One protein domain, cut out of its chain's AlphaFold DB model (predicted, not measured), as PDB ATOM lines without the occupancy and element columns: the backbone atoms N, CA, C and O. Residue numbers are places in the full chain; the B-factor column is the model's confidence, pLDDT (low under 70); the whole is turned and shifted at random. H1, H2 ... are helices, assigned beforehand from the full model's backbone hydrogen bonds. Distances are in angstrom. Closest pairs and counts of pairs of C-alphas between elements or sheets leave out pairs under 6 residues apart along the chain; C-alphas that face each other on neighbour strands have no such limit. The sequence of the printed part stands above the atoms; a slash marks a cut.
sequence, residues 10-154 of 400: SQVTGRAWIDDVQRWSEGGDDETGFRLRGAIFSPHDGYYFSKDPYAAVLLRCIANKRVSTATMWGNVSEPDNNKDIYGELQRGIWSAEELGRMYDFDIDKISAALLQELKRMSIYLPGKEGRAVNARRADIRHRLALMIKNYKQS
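Overview. This is residues 10 to 154 of the 400 residues of an uncharacterized protein of Malassezia sympodialis (strain ATCC 42132) (UniProt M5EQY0). A helical hairpin of two long helices, H4 and H5, makes one side of the domain; the short helix H2 is set across it, touching both. H1 packs with its residues 10 to 17 on the end of the hairpin where H4 begins and H5 ends, H3 lies side by side with H1 and runs the opposite way, and two long links, residues 26 to 54 and 62 to 95, make up much of the rest. The printed part has 145 residues with five named helices, H1 to H5 in order, and no named strand; the class is all helix, though the helices hold 67 residues, under half. The whole is compact, with a radius of gyration of the C-alphas of 15.0 A, and rounded, spanning 44 by 33 by 31 A.

Along the chain. H1 is residues 10 to 25, 21.8 A long, beginning at C-alpha 10 at (-1.932, 83.730, -14.821). H2 is residues 55 to 61 and H3 residues 96 to 102. H4 is residues 107 to 121, 20.8 A long, from C-alpha 107 at (0.831, 81.681, -10.685). H5, the longest, is residues 131 to 152, 30.7 A, ending at C-alpha 152 at (2.331, 78.351, -17.393).

Arrangement. H1 touches H3, closest C-alphas Gln 22 and Ala 96 at 5.3 A, opposite ways at a shallow tilt of 33 degrees, only just short of steep. With residues 10 to 17 alone H1 touches H4, Gly 14 and Ile 107 being closest with C-alphas 4.1 A apart, at a steep tilt of 51 degrees. The same residues of H1 touch residues 151 to 152 of H5, the closest C-alphas being those of Thr 13 and Tyr 151, 5.7 A. H1 and H2 are near each other. H2 is about perpendicular to H4, at 90 degrees, and touches it, closest C-alphas Cys 61 and Leu 114 at 6.8 A. It is about perpendicular to H5 too, at 84 degrees, and touches it, closest C-alphas Val 57 and Leu 144 at 6.7 A. H3 is close to H4 but not clearly touching, and apart from H5. H4 and H5 form a hairpin, touching at a shallow tilt of 19 degrees, opposite ways, closest C-alphas Ser 111 and Ile 148 at 6.9 A. In H1, H3 and H4 every O i to N i+4 pair is within hydrogen-bond range; in H2 it is 2 of 3 and in H5 17 of 18.

Size, cuts and confidence. The C-alphas farthest apart are those of Ser 10 and Ser 77, 45.8 A. The printed part has no cut. The links H1 to H2 and H2 to H3 are long; in the second, residues 83 to 84 pair antiparallel with residues 87 to 88. Residues 127 to 132, of which 131 to 132 belong to H5, stand free. The mean pLDDT of the printed part is 80.3, and 30 residues are under 70, among them 68 to 82 and 122 to 131.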
ATOM      1  N   SER A  10      -2.705  84.066 -16.026       88.75
ATOM      2  CA  SER A  10      -1.932  83.730 -14.821       88.75
ATOM      3  C   SER A  10      -2.819  83.378 -13.625       88.75
ATOM      4  O   SER A  10      -2.474  82.459 -12.886       88.75
ATOM      5  N   GLN A  11      -3.970  84.041 -13.454       92.00
ATOM      6  CA  GLN A  11      -4.933  83.711 -12.396       92.00
ATOM      7  C   GLN A  11      -5.634  82.374 -12.643       92.00
ATOM      8  O   GLN A  11      -5.801  81.573 -11.728       92.00
ATOM      9  N   VAL A  12      -6.024  82.097 -13.888       90.75
ATOM     10  CA  VAL A  12      -6.710  80.840 -14.227       90.75
ATOM     11  C   VAL A  12      -5.759  79.644 -14.101       90.75
ATOM     12  O   VAL A  12      -6.105  78.628 -13.498       90.75
ATOM     13  N   THR A  13      -4.533  79.762 -14.619       90.31
ATOM     14  CA  THR A  13      -3.516  78.703 -14.490       90.31
ATOM     15  C   THR A  13      -3.051  78.525 -13.048       90.31
ATOM     16  O   THR A  13      -2.818  77.394 -12.621       90.31
ATOM     17  N   GLY A  14      -2.972  79.605 -12.267       93.56
ATOM     18  CA  GLY A  14      -2.677  79.505 -10.845       93.56
ATOM     19  C   GLY A  14      -3.830  78.897 -10.052       93.56
ATOM     20  O   GLY A  14      -3.566  78.050  -9.207       93.56
ATOM     21  N   ARG A  15      -5.099  79.176 -10.382       93.69
ATOM     22  CA  ARG A  15      -6.240  78.441  -9.810       93.69
ATOM     23  C   ARG A  15      -6.133  76.941 -10.080       93.69
ATOM     24  O   ARG A  15      -6.257  76.156  -9.146       93.69
ATOM     25  N   ALA A  16      -5.823  76.554 -11.316       92.44
ATOM     26  CA  ALA A  16      -5.622  75.152 -11.669       92.44
ATOM     27  C   ALA A  16      -4.467  74.504 -10.881       92.44
ATOM     28  O   ALA A  16      -4.584  73.359 -10.447       92.44
ATOM     29  N   TRP A  17      -3.365  75.233 -10.662       94.94
ATOM     30  CA  TRP A  17      -2.269  74.772  -9.806       94.94
ATOM     31  C   TRP A  17      -2.720  74.592  -8.352       94.94
ATOM     32  O   TRP A  17      -2.400  73.575  -7.743       94.94
ATOM     33  N   ILE A  18      -3.493  75.535  -7.807       96.88
ATOM     34  CA  ILE A  18      -4.025  75.463  -6.438       96.88
ATOM     35  C   ILE A  18      -4.951  74.256  -6.266       96.88
ATOM     36  O   ILE A  18      -4.828  73.554  -5.266       96.88
ATOM     37  N   ASP A  19      -5.815  73.970  -7.240       94.81
ATOM     38  CA  ASP A  19      -6.703  72.802  -7.205       94.81
ATOM     39  C   ASP A  19      -5.911  71.481  -7.202       94.81
ATOM     40  O   ASP A  19      -6.176  70.587  -6.391       94.81
ATOM     41  N   ASP A  20      -4.881  71.372  -8.049       95.31
ATOM     42  CA  ASP A  20      -4.015  70.189  -8.094       95.31
ATOM     43  C   ASP A  20      -3.185  70.050  -6.794       95.31
ATOM     44  O   ASP A  20      -3.022  68.947  -6.267       95.31
ATOM     45  N   VAL A  21      -2.709  71.155  -6.209       96.38
ATOM     46  CA  VAL A  21      -2.005  71.160  -4.911       96.38
ATOM     47  C   VAL A  21      -2.936  70.810  -3.750       96.38
ATOM     48  O   VAL A  21      -2.526  70.097  -2.834       96.38
ATOM     49  N   GLN A  22      -4.187  71.267  -3.781       95.75
ATOM     50  CA  GLN A  22      -5.195  70.911  -2.785       95.75
ATOM     51  C   GLN A  22      -5.406  69.396  -2.785       95.75
ATOM     52  O   GLN A  22      -5.276  68.767  -1.736       95.75
ATOM     53  N   ARG A  23      -5.601  68.793  -3.963       95.31
ATOM     54  CA  ARG A  23      -5.722  67.336  -4.109       95.31
ATOM     55  C   ARG A  23      -4.462  66.594  -3.665       95.31
ATOM     56  O   ARG A  23      -4.549  65.580  -2.981       95.31
ATOM     57  N   TRP A  24      -3.286  67.109  -4.018       94.06
ATOM     58  CA  TRP A  24      -2.006  66.575  -3.543       94.06
ATOM     59  C   TRP A  24      -1.899  66.591  -2.010       94.06
ATOM     60  O   TRP A  24      -1.349  65.668  -1.413       94.06
ATOM     61  N   SER A  25      -2.452  67.617  -1.357       92.50
ATOM     62  CA  SER A  25      -2.362  67.797   0.095       92.50
ATOM     63  C   SER A  25      -3.274  66.870   0.910       92.50
ATOM     64  O   SER A  25      -3.059  66.707   2.114       92.50
ATOM     65  N   GLU A  26      -4.279  66.253   0.283       92.06
ATOM     66  CA  GLU A  26      -5.304  65.450   0.962       92.06
ATOM     67  C   GLU A  26      -4.779  64.119   1.515       92.06
ATOM     68  O   GLU A  26      -5.377  63.584   2.453       92.06
ATOM     69  N   GLY A  27      -3.652  63.609   1.002       85.25
ATOM     70  CA  GLY A  27      -3.007  62.395   1.502       85.25
ATOM     71  C   GLY A  27      -2.256  61.609   0.424       85.25
ATOM     72  O   GLY A  27      -1.888  62.139  -0.622       85.25
ATOM     73  N   GLY A  28      -2.026  60.324   0.693       85.88
ATOM     74  CA  GLY A  28      -1.201  59.450  -0.144       85.88
ATOM     75  C   GLY A  28       0.288  59.569   0.173       85.88
ATOM     76  O   GLY A  28       0.675  60.177   1.174       85.88
ATOM     77  N   ASP A  29       1.114  58.981  -0.686       81.38
ATOM     78  CA  ASP A  29       2.568  58.965  -0.541       81.38
ATOM     79  C   ASP A  29       3.291  59.460  -1.802       81.38
ATOM     80  O   ASP A  29       2.668  59.858  -2.792       81.38
ATOM     81  N   ASP A  30       4.622  59.486  -1.744       75.19
ATOM     82  CA  ASP A  30       5.462  59.969  -2.840       75.19
ATOM     83  C   ASP A  30       5.525  58.982  -4.027       75.19
ATOM     84  O   ASP A  30       6.008  59.356  -5.091       75.19
ATOM     85  N   GLU A  31       5.041  57.745  -3.898       76.81
ATOM     86  CA  GLU A  31       5.149  56.697  -4.925       76.81
ATOM     87  C   GLU A  31       3.835  56.509  -5.692       76.81
ATOM     88  O   GLU A  31       3.826  56.525  -6.924       76.81
ATOM     89  N   THR A  32       2.721  56.406  -4.976       78.38
ATOM     90  CA  THR A  32       1.388  56.062  -5.490       78.38
ATOM     91  C   THR A  32       0.357  57.177  -5.311       78.38
ATOM     92  O   THR A  32      -0.719  57.125  -5.910       78.38
ATOM     93  N   GLY A  33       0.672  58.198  -4.506       83.88
ATOM     94  CA  GLY A  33      -0.208  59.340  -4.274       83.88
ATOM     95  C   GLY A  33      -0.416  60.209  -5.517       83.88
ATOM     96  O   GLY A  33       0.295  60.097  -6.518       83.88
ATOM     97  N   PHE A  34      -1.391  61.121  -5.442       91.12
ATOM     98  CA  PHE A  34      -1.633  62.085  -6.515       91.12
ATOM     99  C   PHE A  34      -0.361  62.893  -6.810       91.12
ATOM    100  O   PHE A  34       0.341  63.328  -5.895       91.12
ATOM    101  N   ARG A  35      -0.077  63.102  -8.098       88.94
ATOM    102  CA  ARG A  35       1.061  63.891  -8.570       88.94
ATOM    103  C   ARG A  35       0.565  65.005  -9.482       88.94
ATOM    104  O   ARG A  35      -0.336  64.794 -10.290       88.94
ATOM    105  N   LEU A  36       1.174  66.179  -9.357       91.88
ATOM    106  CA  LEU A  36       0.850  67.338 -10.189       91.88
ATOM    107  C   LEU A  36       1.238  67.097 -11.658       91.88
ATOM    108  O   LEU A  36       2.006  66.195 -11.996       91.88
ATOM    109  N   ARG A  37       0.745  67.963 -12.548       88.06
ATOM    110  CA  ARG A  37       1.055  67.933 -13.985       88.06
ATOM    111  C   ARG A  37       2.568  67.921 -14.246       88.06
ATOM    112  O   ARG A  37       3.308  68.739 -13.702       88.06
ATOM    113  N   GLY A  38       3.004  66.994 -15.102       84.44
ATOM    114  CA  GLY A  38       4.408  66.804 -15.490       84.44
ATOM    115  C   GLY A  38       5.304  66.131 -14.441       84.44
ATOM    116  O   GLY A  38       6.521  66.135 -14.589       84.44
ATOM    117  N   ALA A  39       4.718  65.514 -13.410       86.12
ATOM    118  CA  ALA A  39       5.430  64.743 -12.386       86.12
ATOM    119  C   ALA A  39       5.513  63.225 -12.678       86.12
ATOM    120  O   ALA A  39       5.798  62.427 -11.779       86.12
ATOM    121  N   ILE A  40       5.215  62.811 -13.916       81.31
ATOM    122  CA  ILE A  40       5.215  61.397 -14.328       81.31
ATOM    123  C   ILE A  40       6.543  61.039 -14.992       81.31
ATOM    124  O   ILE A  40       7.232  60.145 -14.509       81.31
ATOM    125  N   PHE A  41       6.911  61.761 -16.051       78.19
ATOM    126  CA  PHE A  41       8.122  61.515 -16.830       78.19
ATOM    127  C   PHE A  41       9.184  62.568 -16.553       78.19
ATOM    128  O   PHE A  41       8.896  63.763 -16.454       78.19
ATOM    129  N   SER A  42      10.425  62.115 -16.464       77.75
ATOM    130  CA  SER A  42      11.587  62.983 -16.405       77.75
ATOM    131  C   SER A  42      11.780  63.689 -17.751       77.75
ATOM    132  O   SER A  42      11.891  63.024 -18.778       77.75
ATOM    133  N   PRO A  43      11.881  65.029 -17.781       69.81
ATOM    134  CA  PRO A  43      12.139  65.764 -19.021       69.81
ATOM    135  C   PRO A  43      13.574  65.574 -19.540       69.81
ATOM    136  O   PRO A  43      13.903  66.064 -20.612       69.81
ATOM    137  N   HIS A  44      14.452  64.931 -18.764       70.06
ATOM    138  CA  HIS A  44      15.851  64.718 -19.131       70.06
ATOM    139  C   HIS A  44      16.050  63.447 -19.965       70.06
ATOM    140  O   HIS A  44      16.824  63.437 -20.916       70.06
ATOM    141  N   ASP A  45      15.384  62.364 -19.579       69.44
ATOM    142  CA  ASP A  45      15.592  61.027 -20.144       69.44
ATOM    143  C   ASP A  45      14.283  60.284 -20.432       69.44
ATOM    144  O   ASP A  45      14.307  59.204 -21.021       69.44
ATOM    145  N   GLY A  46      13.139  60.848 -20.045       76.69
ATOM    146  CA  GLY A  46      11.842  60.258 -20.313       76.69
ATOM    147  C   GLY A  46      11.422  59.140 -19.376       76.69
ATOM    148  O   GLY A  46      10.326  58.617 -19.535       76.69
ATOM    149  N   TYR A  47      12.257  58.753 -18.410       77.94
ATOM    150  CA  TYR A  47      11.911  57.678 -17.486       77.94
ATOM    151  C   TYR A  47      10.847  58.130 -16.485       77.94
ATOM    152  O   TYR A  47      10.751  59.309 -16.132       77.94
ATOM    153  N   TYR A  48      10.069  57.171 -15.981       76.19
ATOM    154  CA  TYR A  48       9.156  57.419 -14.873       76.19
ATOM    155  C   TYR A  48       9.912  57.901 -13.638       76.19
ATOM    156  O   TYR A  48      10.882  57.283 -13.193       76.19
ATOM    157  N   PHE A  49       9.401  58.953 -13.010       76.94
ATOM    158  CA  PHE A  49       9.790  59.267 -11.649       76.94
ATOM    159  C   PHE A  49       9.272  58.171 -10.712       76.94
ATOM    160  O   PHE A  49       8.064  57.968 -10.589       76.94
ATOM    161  N   SER A  50      10.170  57.471 -10.020       72.56
ATOM    162  CA  SER A  50       9.776  56.487  -9.003       72.56
ATOM    163  C   SER A  50       9.125  57.152  -7.789       72.56
ATOM    164  O   SER A  50       8.190  56.601  -7.220       72.56
ATOM    165  N   LYS A  51       9.561  58.371  -7.454       79.88
ATOM    166  CA  LYS A  51       9.003  59.213  -6.391       79.88
ATOM    167  C   LYS A  51       8.612  60.582  -6.924       79.88
ATOM    168  O   LYS A  51       9.248  61.079  -7.849       79.88
ATOM    169  N   ASP A  52       7.617  61.210  -6.313       84.69
ATOM    170  CA  ASP A  52       7.121  62.523  -6.707       84.69
ATOM    171  C   ASP A  52       8.258  63.568  -6.734       84.69
ATOM    172  O   ASP A  52       8.815  63.923  -5.686       84.69
ATOM    173  N   PRO A  53       8.603  64.102  -7.920       85.44
ATOM    174  CA  PRO A  53       9.701  65.046  -8.072       85.44
ATOM    175  C   PRO A  53       9.448  66.388  -7.377       85.44
ATOM    176  O   PRO A  53      10.408  67.126  -7.137       85.44
ATOM    177  N   TYR A  54       8.201  66.727  -7.048       90.25
ATOM    178  CA  TYR A  54       7.828  68.007  -6.445       90.25
ATOM    179  C   TYR A  54       7.628  67.923  -4.929       90.25
ATOM    180  O   TYR A  54       7.526  68.966  -4.279       90.25
ATOM    181  N   ALA A  55       7.666  66.720  -4.340       86.88
ATOM    182  CA  ALA A  55       7.512  66.508  -2.900       86.88
ATOM    183  C   ALA A  55       8.482  67.367  -2.072       86.88
ATOM    184  O   ALA A  55       8.074  68.008  -1.109       86.88
ATOM    185  N   ALA A  56       9.743  67.475  -2.504       84.38
ATOM    186  CA  ALA A  56      10.762  68.283  -1.829       84.38
ATOM    187  C   ALA A  56      10.387  69.775  -1.700       84.38
ATOM    188  O   ALA A  56      10.833  70.445  -0.766       84.38
ATOM    189  N   VAL A  57       9.578  70.300  -2.625       89.31
ATOM    190  CA  VAL A  57       9.061  71.675  -2.588       89.31
ATOM    191  C   VAL A  57       7.759  71.728  -1.791       89.31
ATOM    192  O   VAL A  57       7.624  72.526  -0.864       89.31
ATOM    193  N   LEU A  58       6.803  70.864  -2.136       91.50
ATOM    194  CA  LEU A  58       5.445  70.927  -1.606       91.50
ATOM    195  C   LEU A  58       5.376  70.554  -0.122       91.50
ATOM    196  O   LEU A  58       4.713  71.258   0.632       91.50
ATOM    197  N   LEU A  59       6.134  69.546   0.332       87.62
ATOM    198  CA  LEU A  59       6.179  69.151   1.748       87.62
ATOM    199  C   LEU A  59       6.657  70.281   2.666       87.62
ATOM    200  O   LEU A  59       6.316  70.269   3.842       87.62
ATOM    201  N   ARG A  60       7.433  71.235   2.128       87.50
ATOM    202  CA  ARG A  60       7.973  72.393   2.852       87.50
ATOM    203  C   ARG A  60       7.020  73.576   2.914       87.50
ATOM    204  O   ARG A  60       6.954  74.279   3.914       87.50
ATOM    205  N   CYS A  61       6.340  73.843   1.806       90.94
ATOM    206  CA  CYS A  61       5.554  75.064   1.642       90.94
ATOM    207  C   CYS A  61       4.064  74.849   1.928       90.94
ATOM    208  O   CYS A  61       3.402  75.773   2.397       90.94
ATOM    209  N   ILE A  62       3.539  73.645   1.687       93.12
ATOM    210  CA  ILE A  62       2.101  73.361   1.686       93.12
ATOM    211  C   ILE A  62       1.712  72.461   2.854       93.12
ATOM    212  O   ILE A  62       2.289  71.388   3.043       93.12
ATOM    213  N   ALA A  63       0.718  72.884   3.634       92.00
ATOM    214  CA  ALA A  63       0.129  72.083   4.701       92.00
ATOM    215  C   ALA A  63      -0.561  70.862   4.086       92.00
ATOM    216  O   ALA A  63      -1.374  71.001   3.176       92.00
ATOM    217  N   ASN A  64      -0.203  69.662   4.543       90.62
ATOM    218  CA  ASN A  64      -0.611  68.422   3.889       90.62
ATOM    219  C   ASN A  64      -0.742  67.252   4.870       90.62
ATOM    220  O   ASN A  64      -0.170  67.254   5.959       90.62
ATOM    221  N   LYS A  65      -1.484  66.230   4.439       88.06
ATOM    222  CA  LYS A  65      -1.655  64.939   5.122       88.06
ATOM    223  C   LYS A  65      -0.799  63.836   4.489       88.06
ATOM    224  O   LYS A  65      -1.090  62.655   4.664       88.06
ATOM    225  N   ARG A  66       0.210  64.209   3.698       84.25
ATOM    226  CA  ARG A  66       0.984  63.266   2.897       84.25
ATOM    227  C   ARG A  66       1.944  62.474   3.777       84.25
ATOM    228  O   ARG A  66       2.569  63.006   4.699       84.25
ATOM    229  N   VAL A  67       2.078  61.192   3.468       76.50
ATOM    230  CA  VAL A  67       3.086  60.323   4.066       76.50
ATOM    231  C   VAL A  67       4.300  60.354   3.154       76.50
ATOM    232  O   VAL A  67       4.287  59.774   2.074       76.50
ATOM    233  N   SER A  68       5.358  61.051   3.561       67.81
ATOM    234  CA  SER A  68       6.595  60.975   2.792       67.81
ATOM    235  C   SER A  68       7.264  59.626   3.040       67.81
ATOM    236  O   SER A  68       7.524  59.263   4.185       67.81
ATOM    237  N   THR A  69       7.581  58.898   1.966       60.03
ATOM    238  CA  THR A  69       8.454  57.711   2.029       60.03
ATOM    239  C   THR A  69       9.928  58.106   1.953       60.03
ATOM    240  O   THR A  69      10.802  57.259   1.761       60.03
ATOM    241  N   ALA A  70      10.239  59.401   2.055       51.31
ATOM    242  CA  ALA A  70      11.598  59.908   2.145       51.31
ATOM    243  C   ALA A  70      12.171  59.700   3.556       51.31
ATOM    244  O   ALA A  70      12.702  60.621   4.165       51.31
ATOM    245  N   THR A  71      12.103  58.475   4.073       40.41
ATOM    246  CA  THR A  71      13.006  58.045   5.130       40.41
ATOM    247  C   THR A  71      14.280  57.516   4.478       40.41
ATOM    248  O   THR A  71      14.288  56.531   3.751       40.41
ATOM    249  N   MET A  72      15.372  58.229   4.761       40.34
ATOM    250  CA  MET A  72      16.711  57.669   4.952       40.34
ATOM    251  C   MET A  72      17.448  57.147   3.704       40.34
ATOM    252  O   MET A  72      17.386  55.983   3.320       40.34
ATOM    253  N   TRP A  73      18.325  57.997   3.161       35.84
ATOM    254  CA  TRP A  73      19.601  57.504   2.636       35.84
ATOM    255  C   TRP A  73      20.495  57.160   3.835       35.84
ATOM    256  O   TRP A  73      21.138  58.041   4.402       35.84
ATOM    257  N   GLY A  74      20.499  55.888   4.229       30.38
ATOM    258  CA  GLY A  74      21.319  55.356   5.317       30.38
ATOM    259  C   GLY A  74      20.551  54.322   6.130       30.38
ATOM    260  O   GLY A  74      19.393  54.536   6.459       30.38
ATOM    261  N   ASN A  75      21.192  53.189   6.435       35.62
ATOM    262  CA  ASN A  75      20.682  52.224   7.408       35.62
ATOM    263  C   ASN A  75      20.160  52.957   8.649       35.62
ATOM    264  O   ASN A  75      20.866  53.832   9.145       35.62
ATOM    265  N   VAL A  76      18.987  52.562   9.149       34.47
ATOM    266  CA  VAL A  76      18.665  52.312  10.568       34.47
ATOM    267  C   VAL A  76      17.142  52.235  10.713       34.47
ATOM    268  O   VAL A  76      16.381  52.965  10.086       34.47
ATOM    269  N   SER A  77      16.738  51.264  11.521       38.38
ATOM    270  CA  SER A  77      15.441  51.107  12.163       38.38
ATOM    271  C   SER A  77      14.775  52.436  12.542       38.38
ATOM    272  O   SER A  77      15.349  53.224  13.282       38.38
ATOM    273  N   GLU A  78      13.525  52.576  12.111       39.28
ATOM    274  CA  GLU A  78      12.555  53.637  12.411       39.28
ATOM    275  C   GLU A  78      12.538  54.878  11.489       39.28
ATOM    276  O   GLU A  78      13.572  55.471  11.176       39.28
ATOM    277  N   PRO A  79      11.338  55.282  11.027       43.09
ATOM    278  CA  PRO A  79      11.149  56.405  10.123       43.09
ATOM    279  C   PRO A  79      11.337  57.749  10.845       43.09
ATOM    280  O   PRO A  79      10.390  58.307  11.398       43.09
ATOM    281  N   ASP A  80      12.551  58.306  10.819       46.34
ATOM    282  CA  ASP A  80      12.767  59.707  11.207       46.34
ATOM    283  C   ASP A  80      12.229  60.643  10.099       46.34
ATOM    284  O   ASP A  80      12.888  60.964   9.110       46.34
ATOM    285  N   ASN A  81      10.945  60.993  10.234       57.56
ATOM    286  CA  ASN A  81      10.036  61.500   9.194       57.56
ATOM    287  C   ASN A  81      10.126  63.007   8.870       57.56
ATOM    288  O   ASN A  81       9.231  63.535   8.201       57.56
ATOM    289  N   ASN A  82      11.125  63.738   9.375       65.69
ATOM    290  CA  ASN A  82      11.132  65.210   9.327       65.69
ATOM    291  C   ASN A  82      12.384  65.829   8.679       65.69
ATOM    292  O   ASN A  82      12.606  67.031   8.822       65.69
ATOM    293  N   LYS A  83      13.198  65.066   7.938       71.12
ATOM    294  CA  LYS A  83      14.395  65.597   7.263       71.12
ATOM    295  C   LYS A  83      14.686  64.889   5.942       71.12
ATOM    296  O   LYS A  83      14.625  63.670   5.862       71.12
ATOM    297  N   ASP A  84      15.087  65.652   4.930       75.88
ATOM    298  CA  ASP A  84      15.608  65.129   3.664       75.88
ATOM    299  C   ASP A  84      16.982  65.755   3.327       75.88
ATOM    300  O   ASP A  84      17.626  66.414   4.155       75.88
ATOM    301  N   ILE A  85      17.459  65.571   2.091       73.94
ATOM    302  CA  ILE A  85      18.745  66.121   1.640       73.94
ATOM    303  C   ILE A  85      18.793  67.661   1.621       73.94
ATOM    304  O   ILE A  85      19.886  68.226   1.611       73.94
ATOM    305  N   TYR A  86      17.666  68.365   1.630       76.06
ATOM    306  CA  TYR A  86      17.600  69.831   1.673       76.06
ATOM    307  C   TYR A  86      17.449  70.376   3.100       76.06
ATOM    308  O   TYR A  86      17.454  71.593   3.277       76.06
ATOM    309  N   GLY A  87      17.369  69.506   4.111       75.38
ATOM    310  CA  GLY A  87      17.265  69.878   5.520       75.38
ATOM    311  C   GLY A  87      15.940  69.441   6.133       75.38
ATOM    312  O   GLY A  87      15.295  68.511   5.653       75.38
ATOM    313  N   GLU A  88      15.548  70.100   7.217       75.25
ATOM    314  CA  GLU A  88      14.302  69.787   7.920       75.25
ATOM    315  C   GLU A  88      13.077  70.081   7.041       75.25
ATOM    316  O   GLU A  88      13.037  71.053   6.277       75.25
ATOM    317  N   LEU A  89      12.083  69.203   7.130       74.31
ATOM    318  CA  LEU A  89      10.776  69.363   6.513       74.31
ATOM    319  C   LEU A  89       9.897  70.174   7.469       74.31
ATOM    320  O   LEU A  89       9.431  69.666   8.487       74.31
ATOM    321  N   GLN A  90       9.653  71.442   7.142       66.62
ATOM    322  CA  GLN A  90       8.575  72.209   7.766       66.62
ATOM    323  C   GLN A  90       7.278  71.756   7.102       66.62
ATOM    324  O   GLN A  90       7.144  71.965   5.908       66.62
ATOM    325  N   ARG A  91       6.369  71.083   7.820       67.88
ATOM    326  CA  ARG A  91       5.156  70.444   7.260       67.88
ATOM    327  C   ARG A  91       4.085  71.456   6.828       67.88
ATOM    328  O   ARG A  91       2.960  71.432   7.321       67.88
ATOM    329  N   GLY A  92       4.452  72.318   5.887       69.44
ATOM    330  CA  GLY A  92       3.599  73.324   5.287       69.44
ATOM    331  C   GLY A  92       3.464  74.617   6.074       69.44
ATOM    332  O   GLY A  92       3.335  74.609   7.293       69.44
ATOM    333  N   ILE A  93       3.460  75.732   5.345       83.88
ATOM    334  CA  ILE A  93       3.226  77.083   5.877       83.88
ATOM    335  C   ILE A  93       1.814  77.543   5.536       83.88
ATOM    336  O   ILE A  93       1.148  78.162   6.360       83.88
ATOM    337  N   TRP A  94       1.366  77.221   4.324       94.25
ATOM    338  CA  TRP A  94       0.070  77.627   3.803       94.25
ATOM    339  C   TRP A  94      -0.772  76.402   3.477       94.25
ATOM    340  O   TRP A  94      -0.257  75.429   2.921       94.25
ATOM    341  N   SER A  95      -2.077  76.452   3.735       95.69
ATOM    342  CA  SER A  95      -2.983  75.622   2.939       95.69
ATOM    343  C   SER A  95      -2.971  76.095   1.478       95.69
ATOM    344  O   SER A  95      -2.636  77.248   1.188       95.69
ATOM    345  N   ALA A  96      -3.330  75.210   0.544       95.62
ATOM    346  CA  ALA A  96      -3.356  75.554  -0.877       95.62
ATOM    347  C   ALA A  96      -4.263  76.771  -1.133       95.62
ATOM    348  O   ALA A  96      -3.840  77.753  -1.732       95.62
ATOM    349  N   GLU A  97      -5.482  76.757  -0.596       96.69
ATOM    350  CA  GLU A  97      -6.459  77.828  -0.803       96.69
ATOM    351  C   GLU A  97      -6.022  79.174  -0.181       96.69
ATOM    352  O   GLU A  97      -6.236  80.225  -0.788       96.69
ATOM    353  N   GLU A  98      -5.368  79.173   0.988       97.00
ATOM    354  CA  GLU A  98      -4.804  80.399   1.583       97.00
ATOM    355  C   GLU A  98      -3.700  80.999   0.709       97.00
ATOM    356  O   GLU A  98      -3.690  82.211   0.484       97.00
ATOM    357  N   LEU A  99      -2.799  80.157   0.189       96.62
ATOM    358  CA  LEU A  99      -1.736  80.587  -0.718       96.62
ATOM    359  C   LEU A  99      -2.321  81.201  -1.995       96.62
ATOM    360  O   LEU A  99      -1.869  82.256  -2.434       96.62
ATOM    361  N   GLY A 100      -3.357  80.571  -2.555       96.62
ATOM    362  CA  GLY A 100      -4.076  81.073  -3.722       96.62
ATOM    363  C   GLY A 100      -4.634  82.471  -3.478       96.62
ATOM    364  O   GLY A 100      -4.280  83.405  -4.189       96.62
ATOM    365  N   ARG A 101      -5.430  82.654  -2.419       97.31
ATOM    366  CA  ARG A 101      -6.047  83.954  -2.102       97.31
ATOM    367  C   ARG A 101      -5.027  85.048  -1.796       97.31
ATOM    368  O   ARG A 101      -5.214  86.181  -2.226       97.31
ATOM    369  N   MET A 102      -3.948  84.721  -1.082       97.44
ATOM    370  CA  MET A 102      -2.903  85.683  -0.708       97.44
ATOM    371  C   MET A 102      -2.225  86.322  -1.924       97.44
ATOM    372  O   MET A 102      -1.835  87.488  -1.874       97.44
ATOM    373  N   TYR A 103      -2.107  85.565  -3.013       96.75
ATOM    374  CA  TYR A 103      -1.449  86.000  -4.240       96.75
ATOM    375  C   TYR A 103      -2.422  86.153  -5.416       96.75
ATOM    376  O   TYR A 103      -1.981  86.168  -6.562       96.75
ATOM    377  N   ASP A 104      -3.723  86.312  -5.140       95.44
ATOM    378  CA  ASP A 104      -4.778  86.525  -6.148       95.44
ATOM    379  C   ASP A 104      -4.827  85.425  -7.227       95.44
ATOM    380  O   ASP A 104      -5.067  85.671  -8.405       95.44
ATOM    381  N   PHE A 105      -4.506  84.192  -6.830       95.12
ATOM    382  CA  PHE A 105      -4.349  83.022  -7.696       95.12
ATOM    383  C   PHE A 105      -3.365  83.229  -8.857       95.12
ATOM    384  O   PHE A 105      -3.334  82.426  -9.779       95.12
ATOM    385  N   ASP A 106      -2.529  84.265  -8.824       95.00
ATOM    386  CA  ASP A 106      -1.555  84.562  -9.866       95.00
ATOM    387  C   ASP A 106      -0.357  83.613  -9.739       95.00
ATOM    388  O   ASP A 106       0.420  83.677  -8.778       95.00
ATOM    389  N   ILE A 107      -0.199  82.722 -10.720       94.31
ATOM    390  CA  ILE A 107       0.831  81.681 -10.685       94.31
ATOM    391  C   ILE A 107       2.263  82.231 -10.612       94.31
ATOM    392  O   ILE A 107       3.134  81.589 -10.020       94.31
ATOM    393  N   ASP A 108       2.525  83.415 -11.168       95.00
ATOM    394  CA  ASP A 108       3.851  84.028 -11.129       95.00
ATOM    395  C   ASP A 108       4.164  84.559  -9.729       95.00
ATOM    396  O   ASP A 108       5.264  84.342  -9.209       95.00
ATOM    397  N   LYS A 109       3.175  85.180  -9.077       97.00
ATOM    398  CA  LYS A 109       3.298  85.631  -7.684       97.00
ATOM    399  C   LYS A 109       3.427  84.449  -6.724       97.00
ATOM    400  O   LYS A 109       4.310  84.468  -5.867       97.00
ATOM    401  N   ILE A 110       2.622  83.399  -6.912       97.38
ATOM    402  CA  ILE A 110       2.722  82.152  -6.140       97.38
ATOM    403  C   ILE A 110       4.120  81.539  -6.304       97.38
ATOM    404  O   ILE A 110       4.779  81.218  -5.317       97.38
ATOM    405  N   SER A 111       4.616  81.419  -7.541       96.62
ATOM    406  CA  SER A 111       5.952  80.880  -7.817       96.62
ATOM    407  C   SER A 111       7.056  81.692  -7.131       96.62
ATOM    408  O   SER A 111       7.958  81.114  -6.515       96.62
ATOM    409  N   ALA A 112       6.973  83.024  -7.186       96.44
ATOM    410  CA  ALA A 112       7.921  83.913  -6.522       96.44
ATOM    411  C   ALA A 112       7.898  83.749  -4.992       96.44
ATOM    412  O   ALA A 112       8.964  83.680  -4.377       96.44
ATOM    413  N   ALA A 113       6.710  83.620  -4.397       95.62
ATOM    414  CA  ALA A 113       6.534  83.401  -2.964       95.62
ATOM    415  C   ALA A 113       7.119  82.059  -2.505       95.62
ATOM    416  O   ALA A 113       7.910  82.021  -1.562       95.62
ATOM    417  N   LEU A 114       6.818  80.971  -3.224       94.25
ATOM    418  CA  LEU A 114       7.409  79.654  -2.969       94.25
ATOM    419  C   LEU A 114       8.939  79.717  -3.056       94.25
ATOM    420  O   LEU A 114       9.638  79.217  -2.180       94.25
ATOM    421  N   LEU A 115       9.484  80.374  -4.084       92.56
ATOM    422  CA  LEU A 115      10.930  80.521  -4.240       92.56
ATOM    423  C   LEU A 115      11.560  81.329  -3.097       92.56
ATOM    424  O   LEU A 115      12.650  80.984  -2.635       92.56
ATOM    425  N   GLN A 116      10.918  82.417  -2.670       91.31
ATOM    426  CA  GLN A 116      11.379  83.230  -1.547       91.31
ATOM    427  C   GLN A 116      11.418  82.406  -0.260       91.31
ATOM    428  O   GLN A 116      12.408  82.456   0.470       91.31
ATOM    429  N   GLU A 117      10.394  81.592  -0.033       89.69
ATOM    430  CA  GLU A 117      10.298  80.751   1.148       89.69
ATOM    431  C   GLU A 117      11.331  79.620   1.142       89.69
ATOM    432  O   GLU A 117      12.055  79.429   2.115       89.69
ATOM    433  N   LEU A 118      11.533  78.955   0.004       86.94
ATOM    434  CA  LEU A 118      12.600  77.964  -0.151       86.94
ATOM    435  C   LEU A 118      13.995  78.570   0.056       86.94
ATOM    436  O   LEU A 118      14.869  77.928   0.639       86.94
ATOM    437  N   LYS A 119      14.229  79.812  -0.394       85.00
ATOM    438  CA  LYS A 119      15.482  80.539  -0.119       85.00
ATOM    439  C   LYS A 119      15.640  80.827   1.370       85.00
ATOM    440  O   LYS A 119      16.745  80.665   1.888       85.00
ATOM    441  N   ARG A 120      14.551  81.209   2.044       82.31
ATOM    442  CA  ARG A 120      14.521  81.400   3.495       82.31
ATOM    443  C   ARG A 120      14.806  80.091   4.223       82.31
ATOM    444  O   ARG A 120      15.560  80.118   5.174       82.31
ATOM    445  N   MET A 121      14.287  78.949   3.778       77.88
ATOM    446  CA  MET A 121      14.508  77.642   4.418       77.88
ATOM    447  C   MET A 121      15.882  77.033   4.123       77.88
ATOM    448  O   MET A 121      16.468  76.368   4.976       77.88
ATOM    449  N   SER A 122      16.437  77.293   2.936       63.12
ATOM    450  CA  SER A 122      17.759  76.815   2.504       63.12
ATOM    451  C   SER A 122      18.931  77.355   3.359       63.12
ATOM    452  O   SER A 122      20.097  77.109   3.025       63.12
ATOM    453  N   ILE A 123      18.652  78.078   4.448       55.81
ATOM    454  CA  ILE A 123      19.626  78.580   5.424       55.81
ATOM    455  C   ILE A 123      20.123  77.522   6.427       55.81
ATOM    456  O   ILE A 123      21.116  77.781   7.098       55.81
ATOM    457  N   TYR A 124      19.535  76.319   6.500       53.47
ATOM    458  CA  TYR A 124      19.979  75.262   7.430       53.47
ATOM    459  C   TYR A 124      20.706  74.090   6.742       53.47
ATOM    460  O   TYR A 124      20.192  72.983   6.609       53.47
ATOM    461  N   LEU A 125      21.967  74.314   6.369       55.50
ATOM    462  CA  LEU A 125      22.996  73.266   6.389       55.50
ATOM    463  C   LEU A 125      24.195  73.851   7.150       55.50
ATOM    464  O   LEU A 125      24.950  74.633   6.567       55.50
ATOM    465  N   PRO A 126      24.353  73.566   8.455       42.88
ATOM    466  CA  PRO A 126      25.375  74.227   9.253       42.88
ATOM    467  C   PRO A 126      26.780  73.880   8.727       42.88
ATOM    468  O   PRO A 126      27.148  72.710   8.627       42.88
ATOM    469  N   GLY A 127      27.566  74.910   8.390       53.09
ATOM    470  CA  GLY A 127      29.028  74.826   8.296       53.09
ATOM    471  C   GLY A 127      29.684  74.530   6.940       53.09
ATOM    472  O   GLY A 127      30.891  74.301   6.938       53.09
ATOM    473  N   LYS A 128      28.989  74.530   5.789       48.53
ATOM    474  CA  LYS A 128      29.668  74.364   4.481       48.53
ATOM    475  C   LYS A 128      29.090  75.248   3.375       48.53
ATOM    476  O   LYS A 128      28.096  74.902   2.748       48.53
ATOM    477  N   GLU A 129      29.784  76.334   3.048       60.38
ATOM    478  CA  GLU A 129      29.820  76.792   1.657       60.38
ATOM    479  C   GLU A 129      30.503  75.704   0.809       60.38
ATOM    480  O   GLU A 129      31.460  75.066   1.248       60.38
ATOM    481  N   GLY A 130      29.987  75.419  -0.389       67.25
ATOM    482  CA  GLY A 130      30.576  74.390  -1.244       67.25
ATOM    483  C   GLY A 130      29.680  73.917  -2.384       67.25
ATOM    484  O   GLY A 130      28.465  74.132  -2.392       67.25
ATOM    485  N   ARG A 131      30.291  73.228  -3.358       69.19
ATOM    486  CA  ARG A 131      29.631  72.744  -4.587       69.19
ATOM    487  C   ARG A 131      28.346  71.951  -4.318       69.19
ATOM    488  O   ARG A 131      27.350  72.177  -4.994       69.19
ATOM    489  N   ALA A 132      28.341  71.087  -3.301       71.69
ATOM    490  CA  ALA A 132      27.185  70.255  -2.960       71.69
ATOM    491  C   ALA A 132      25.963  71.069  -2.492       71.69
ATOM    492  O   ALA A 132      24.834  70.744  -2.849       71.69
ATOM    493  N   VAL A 133      26.171  72.148  -1.731       74.88
ATOM    494  CA  VAL A 133      25.077  73.015  -1.261       74.88
ATOM    495  C   VAL A 133      24.486  73.808  -2.423       74.88
ATOM    496  O   VAL A 133      23.268  73.892  -2.568       74.88
ATOM    497  N   ASN A 134      25.341  74.327  -3.305       76.75
ATOM    498  CA  ASN A 134      24.893  75.024  -4.509       76.75
ATOM    499  C   ASN A 134      24.140  74.095  -5.469       76.75
ATOM    500  O   ASN A 134      23.134  74.514  -6.037       76.75
ATOM    501  N   ALA A 135      24.566  72.835  -5.593       77.31
ATOM    502  CA  ALA A 135      23.860  71.828  -6.382       77.31
ATOM    503  C   ALA A 135      22.446  71.567  -5.837       77.31
ATOM    504  O   ALA A 135      21.484  71.629  -6.594       77.31
ATOM    505  N   ARG A 136      22.283  71.392  -4.518       78.81
ATOM    506  CA  ARG A 136      20.957  71.200  -3.894       78.81
ATOM    507  C   ARG A 136      20.046  72.421  -4.057       78.81
ATOM    508  O   ARG A 136      18.865  72.276  -4.355       78.81
ATOM    509  N   ARG A 137      20.599  73.634  -3.928       79.38
ATOM    510  CA  ARG A 137      19.881  74.894  -4.203       79.38
ATOM    511  C   ARG A 137      19.472  75.028  -5.666       79.38
ATOM    512  O   ARG A 137      18.445  75.632  -5.965       79.38
ATOM    513  N   ALA A 138      20.298  74.562  -6.597       82.00
ATOM    514  CA  ALA A 138      19.955  74.550  -8.013       82.00
ATOM    515  C   ALA A 138      18.845  73.532  -8.289       82.00
ATOM    516  O   ALA A 138      17.868  73.878  -8.944       82.00
ATOM    517  N   ASP A 139      18.952  72.339  -7.715       83.56
ATOM    518  CA  ASP A 139      17.988  71.260  -7.895       83.56
ATOM    519  C   ASP A 139      16.590  71.620  -7.353       83.56
ATOM    520  O   ASP A 139      15.614  71.526  -8.092       83.56
ATOM    521  N   ILE A 140      16.468  72.156  -6.132       84.19
ATOM    522  CA  ILE A 140      15.146  72.540  -5.597       84.19
ATOM    523  C   ILE A 140      14.499  73.680  -6.399       84.19
ATOM    524  O   ILE A 140      13.288  73.685  -6.626       84.19
ATOM    525  N   ARG A 141      15.310  74.624  -6.901       86.75
ATOM    526  CA  ARG A 141      14.844  75.674  -7.821       86.75
ATOM    527  C   ARG A 141      14.391  75.089  -9.151       86.75
ATOM    528  O   ARG A 141      13.386  75.536  -9.690       86.75
ATOM    529  N   HIS A 142      15.120  74.105  -9.669       86.00
ATOM    530  CA  HIS A 142      14.773  73.421 -10.904       86.00
ATOM    531  C   HIS A 142      13.450  72.661 -10.765       86.00
ATOM    532  O   HIS A 142      12.588  72.795 -11.625       86.00
ATOM    533  N   ARG A 143      13.230  71.962  -9.645       89.06
ATOM    534  CA  ARG A 143      11.957  71.284  -9.338       89.06
ATOM    535  C   ARG A 143      10.781  72.254  -9.291       89.06
ATOM    536  O   ARG A 143       9.763  71.991  -9.921       89.06
ATOM    537  N   LEU A 144      10.934  73.392  -8.606       90.75
ATOM    538  CA  LEU A 144       9.914  74.445  -8.594       90.75
ATOM    539  C   LEU A 144       9.653  74.987 -10.008       90.75
ATOM    540  O   LEU A 144       8.501  75.124 -10.408       90.75
ATOM    541  N   ALA A 145      10.707  75.264 -10.778       90.25
ATOM    542  CA  ALA A 145      10.570  75.767 -12.141       90.25
ATOM    543  C   ALA A 145       9.852  74.765 -13.056       90.25
ATOM    544  O   ALA A 145       8.954  75.161 -13.792       90.25
ATOM    545  N   LEU A 146      10.198  73.475 -12.980       87.06
ATOM    546  CA  LEU A 146       9.520  72.403 -13.712       87.06
ATOM    547  C   LEU A 146       8.043  72.309 -13.327       87.06
ATOM    548  O   LEU A 146       7.190  72.293 -14.210       87.06
ATOM    549  N   MET A 147       7.743  72.303 -12.026       92.25
ATOM    550  CA  MET A 147       6.372  72.258 -11.521       92.25
ATOM    551  C   MET A 147       5.532  73.407 -12.084       92.25
ATOM    552  O   MET A 147       4.446  73.168 -12.594       92.25
ATOM    553  N   ILE A 148       6.043  74.641 -12.042       94.44
ATOM    554  CA  ILE A 148       5.316  75.833 -12.504       94.44
ATOM    555  C   ILE A 148       5.239  75.901 -14.039       94.44
ATOM    556  O   ILE A 148       4.206  76.298 -14.584       94.44
ATOM    557  N   LYS A 149       6.287  75.466 -14.756       90.50
ATOM    558  CA  LYS A 149       6.337  75.435 -16.231       90.50
ATOM    559  C   LYS A 149       5.119  74.720 -16.823       90.50
ATOM    560  O   LYS A 149       4.512  75.257 -17.744       90.50
ATOM    561  N   ASN A 150       4.733  73.566 -16.273       87.94
ATOM    562  CA  ASN A 150       3.635  72.739 -16.801       87.94
ATOM    563  C   ASN A 150       2.241  73.381 -16.702       87.94
ATOM    564  O   ASN A 150       1.320  72.936 -17.378       87.94
ATOM    565  N   TYR A 151       2.082  74.419 -15.881       91.31
ATOM    566  CA  TYR A 151       0.840  75.195 -15.784       91.31
ATOM    567  C   TYR A 151       0.944  76.497 -16.574       91.31
ATOM    568  O   TYR A 151       0.000  76.896 -17.240       91.31
ATOM    569  N   LYS A 152       2.112  77.148 -16.575       88.75
ATOM    570  CA  LYS A 152       2.331  78.351 -17.393       88.75
ATOM    571  C   LYS A 152       2.265  78.078 -18.894       88.75
ATOM    572  O   LYS A 152       1.952  78.975 -19.665       88.75
ATOM    573  N   GLN A 153       2.630  76.867 -19.308       84.81
ATOM    574  CA  GLN A 153       2.613  76.448 -20.708       84.81
ATOM    575  C   GLN A 153       1.326  75.724 -21.109       84.81
ATOM    576  O   GLN A 153       1.204  75.342 -22.277       84.81
ATOM    577  N   SER A 154       0.399  75.506 -20.171       84.00
ATOM    578  CA  SER A 154      -0.897  74.917 -20.476       84.00
ATOM    579  C   SER A 154      -1.891  75.973 -20.939       84.00
ATOM    580  O   SER A 154      -1.774  77.165 -20.645       84.00
TER     581      SER A 154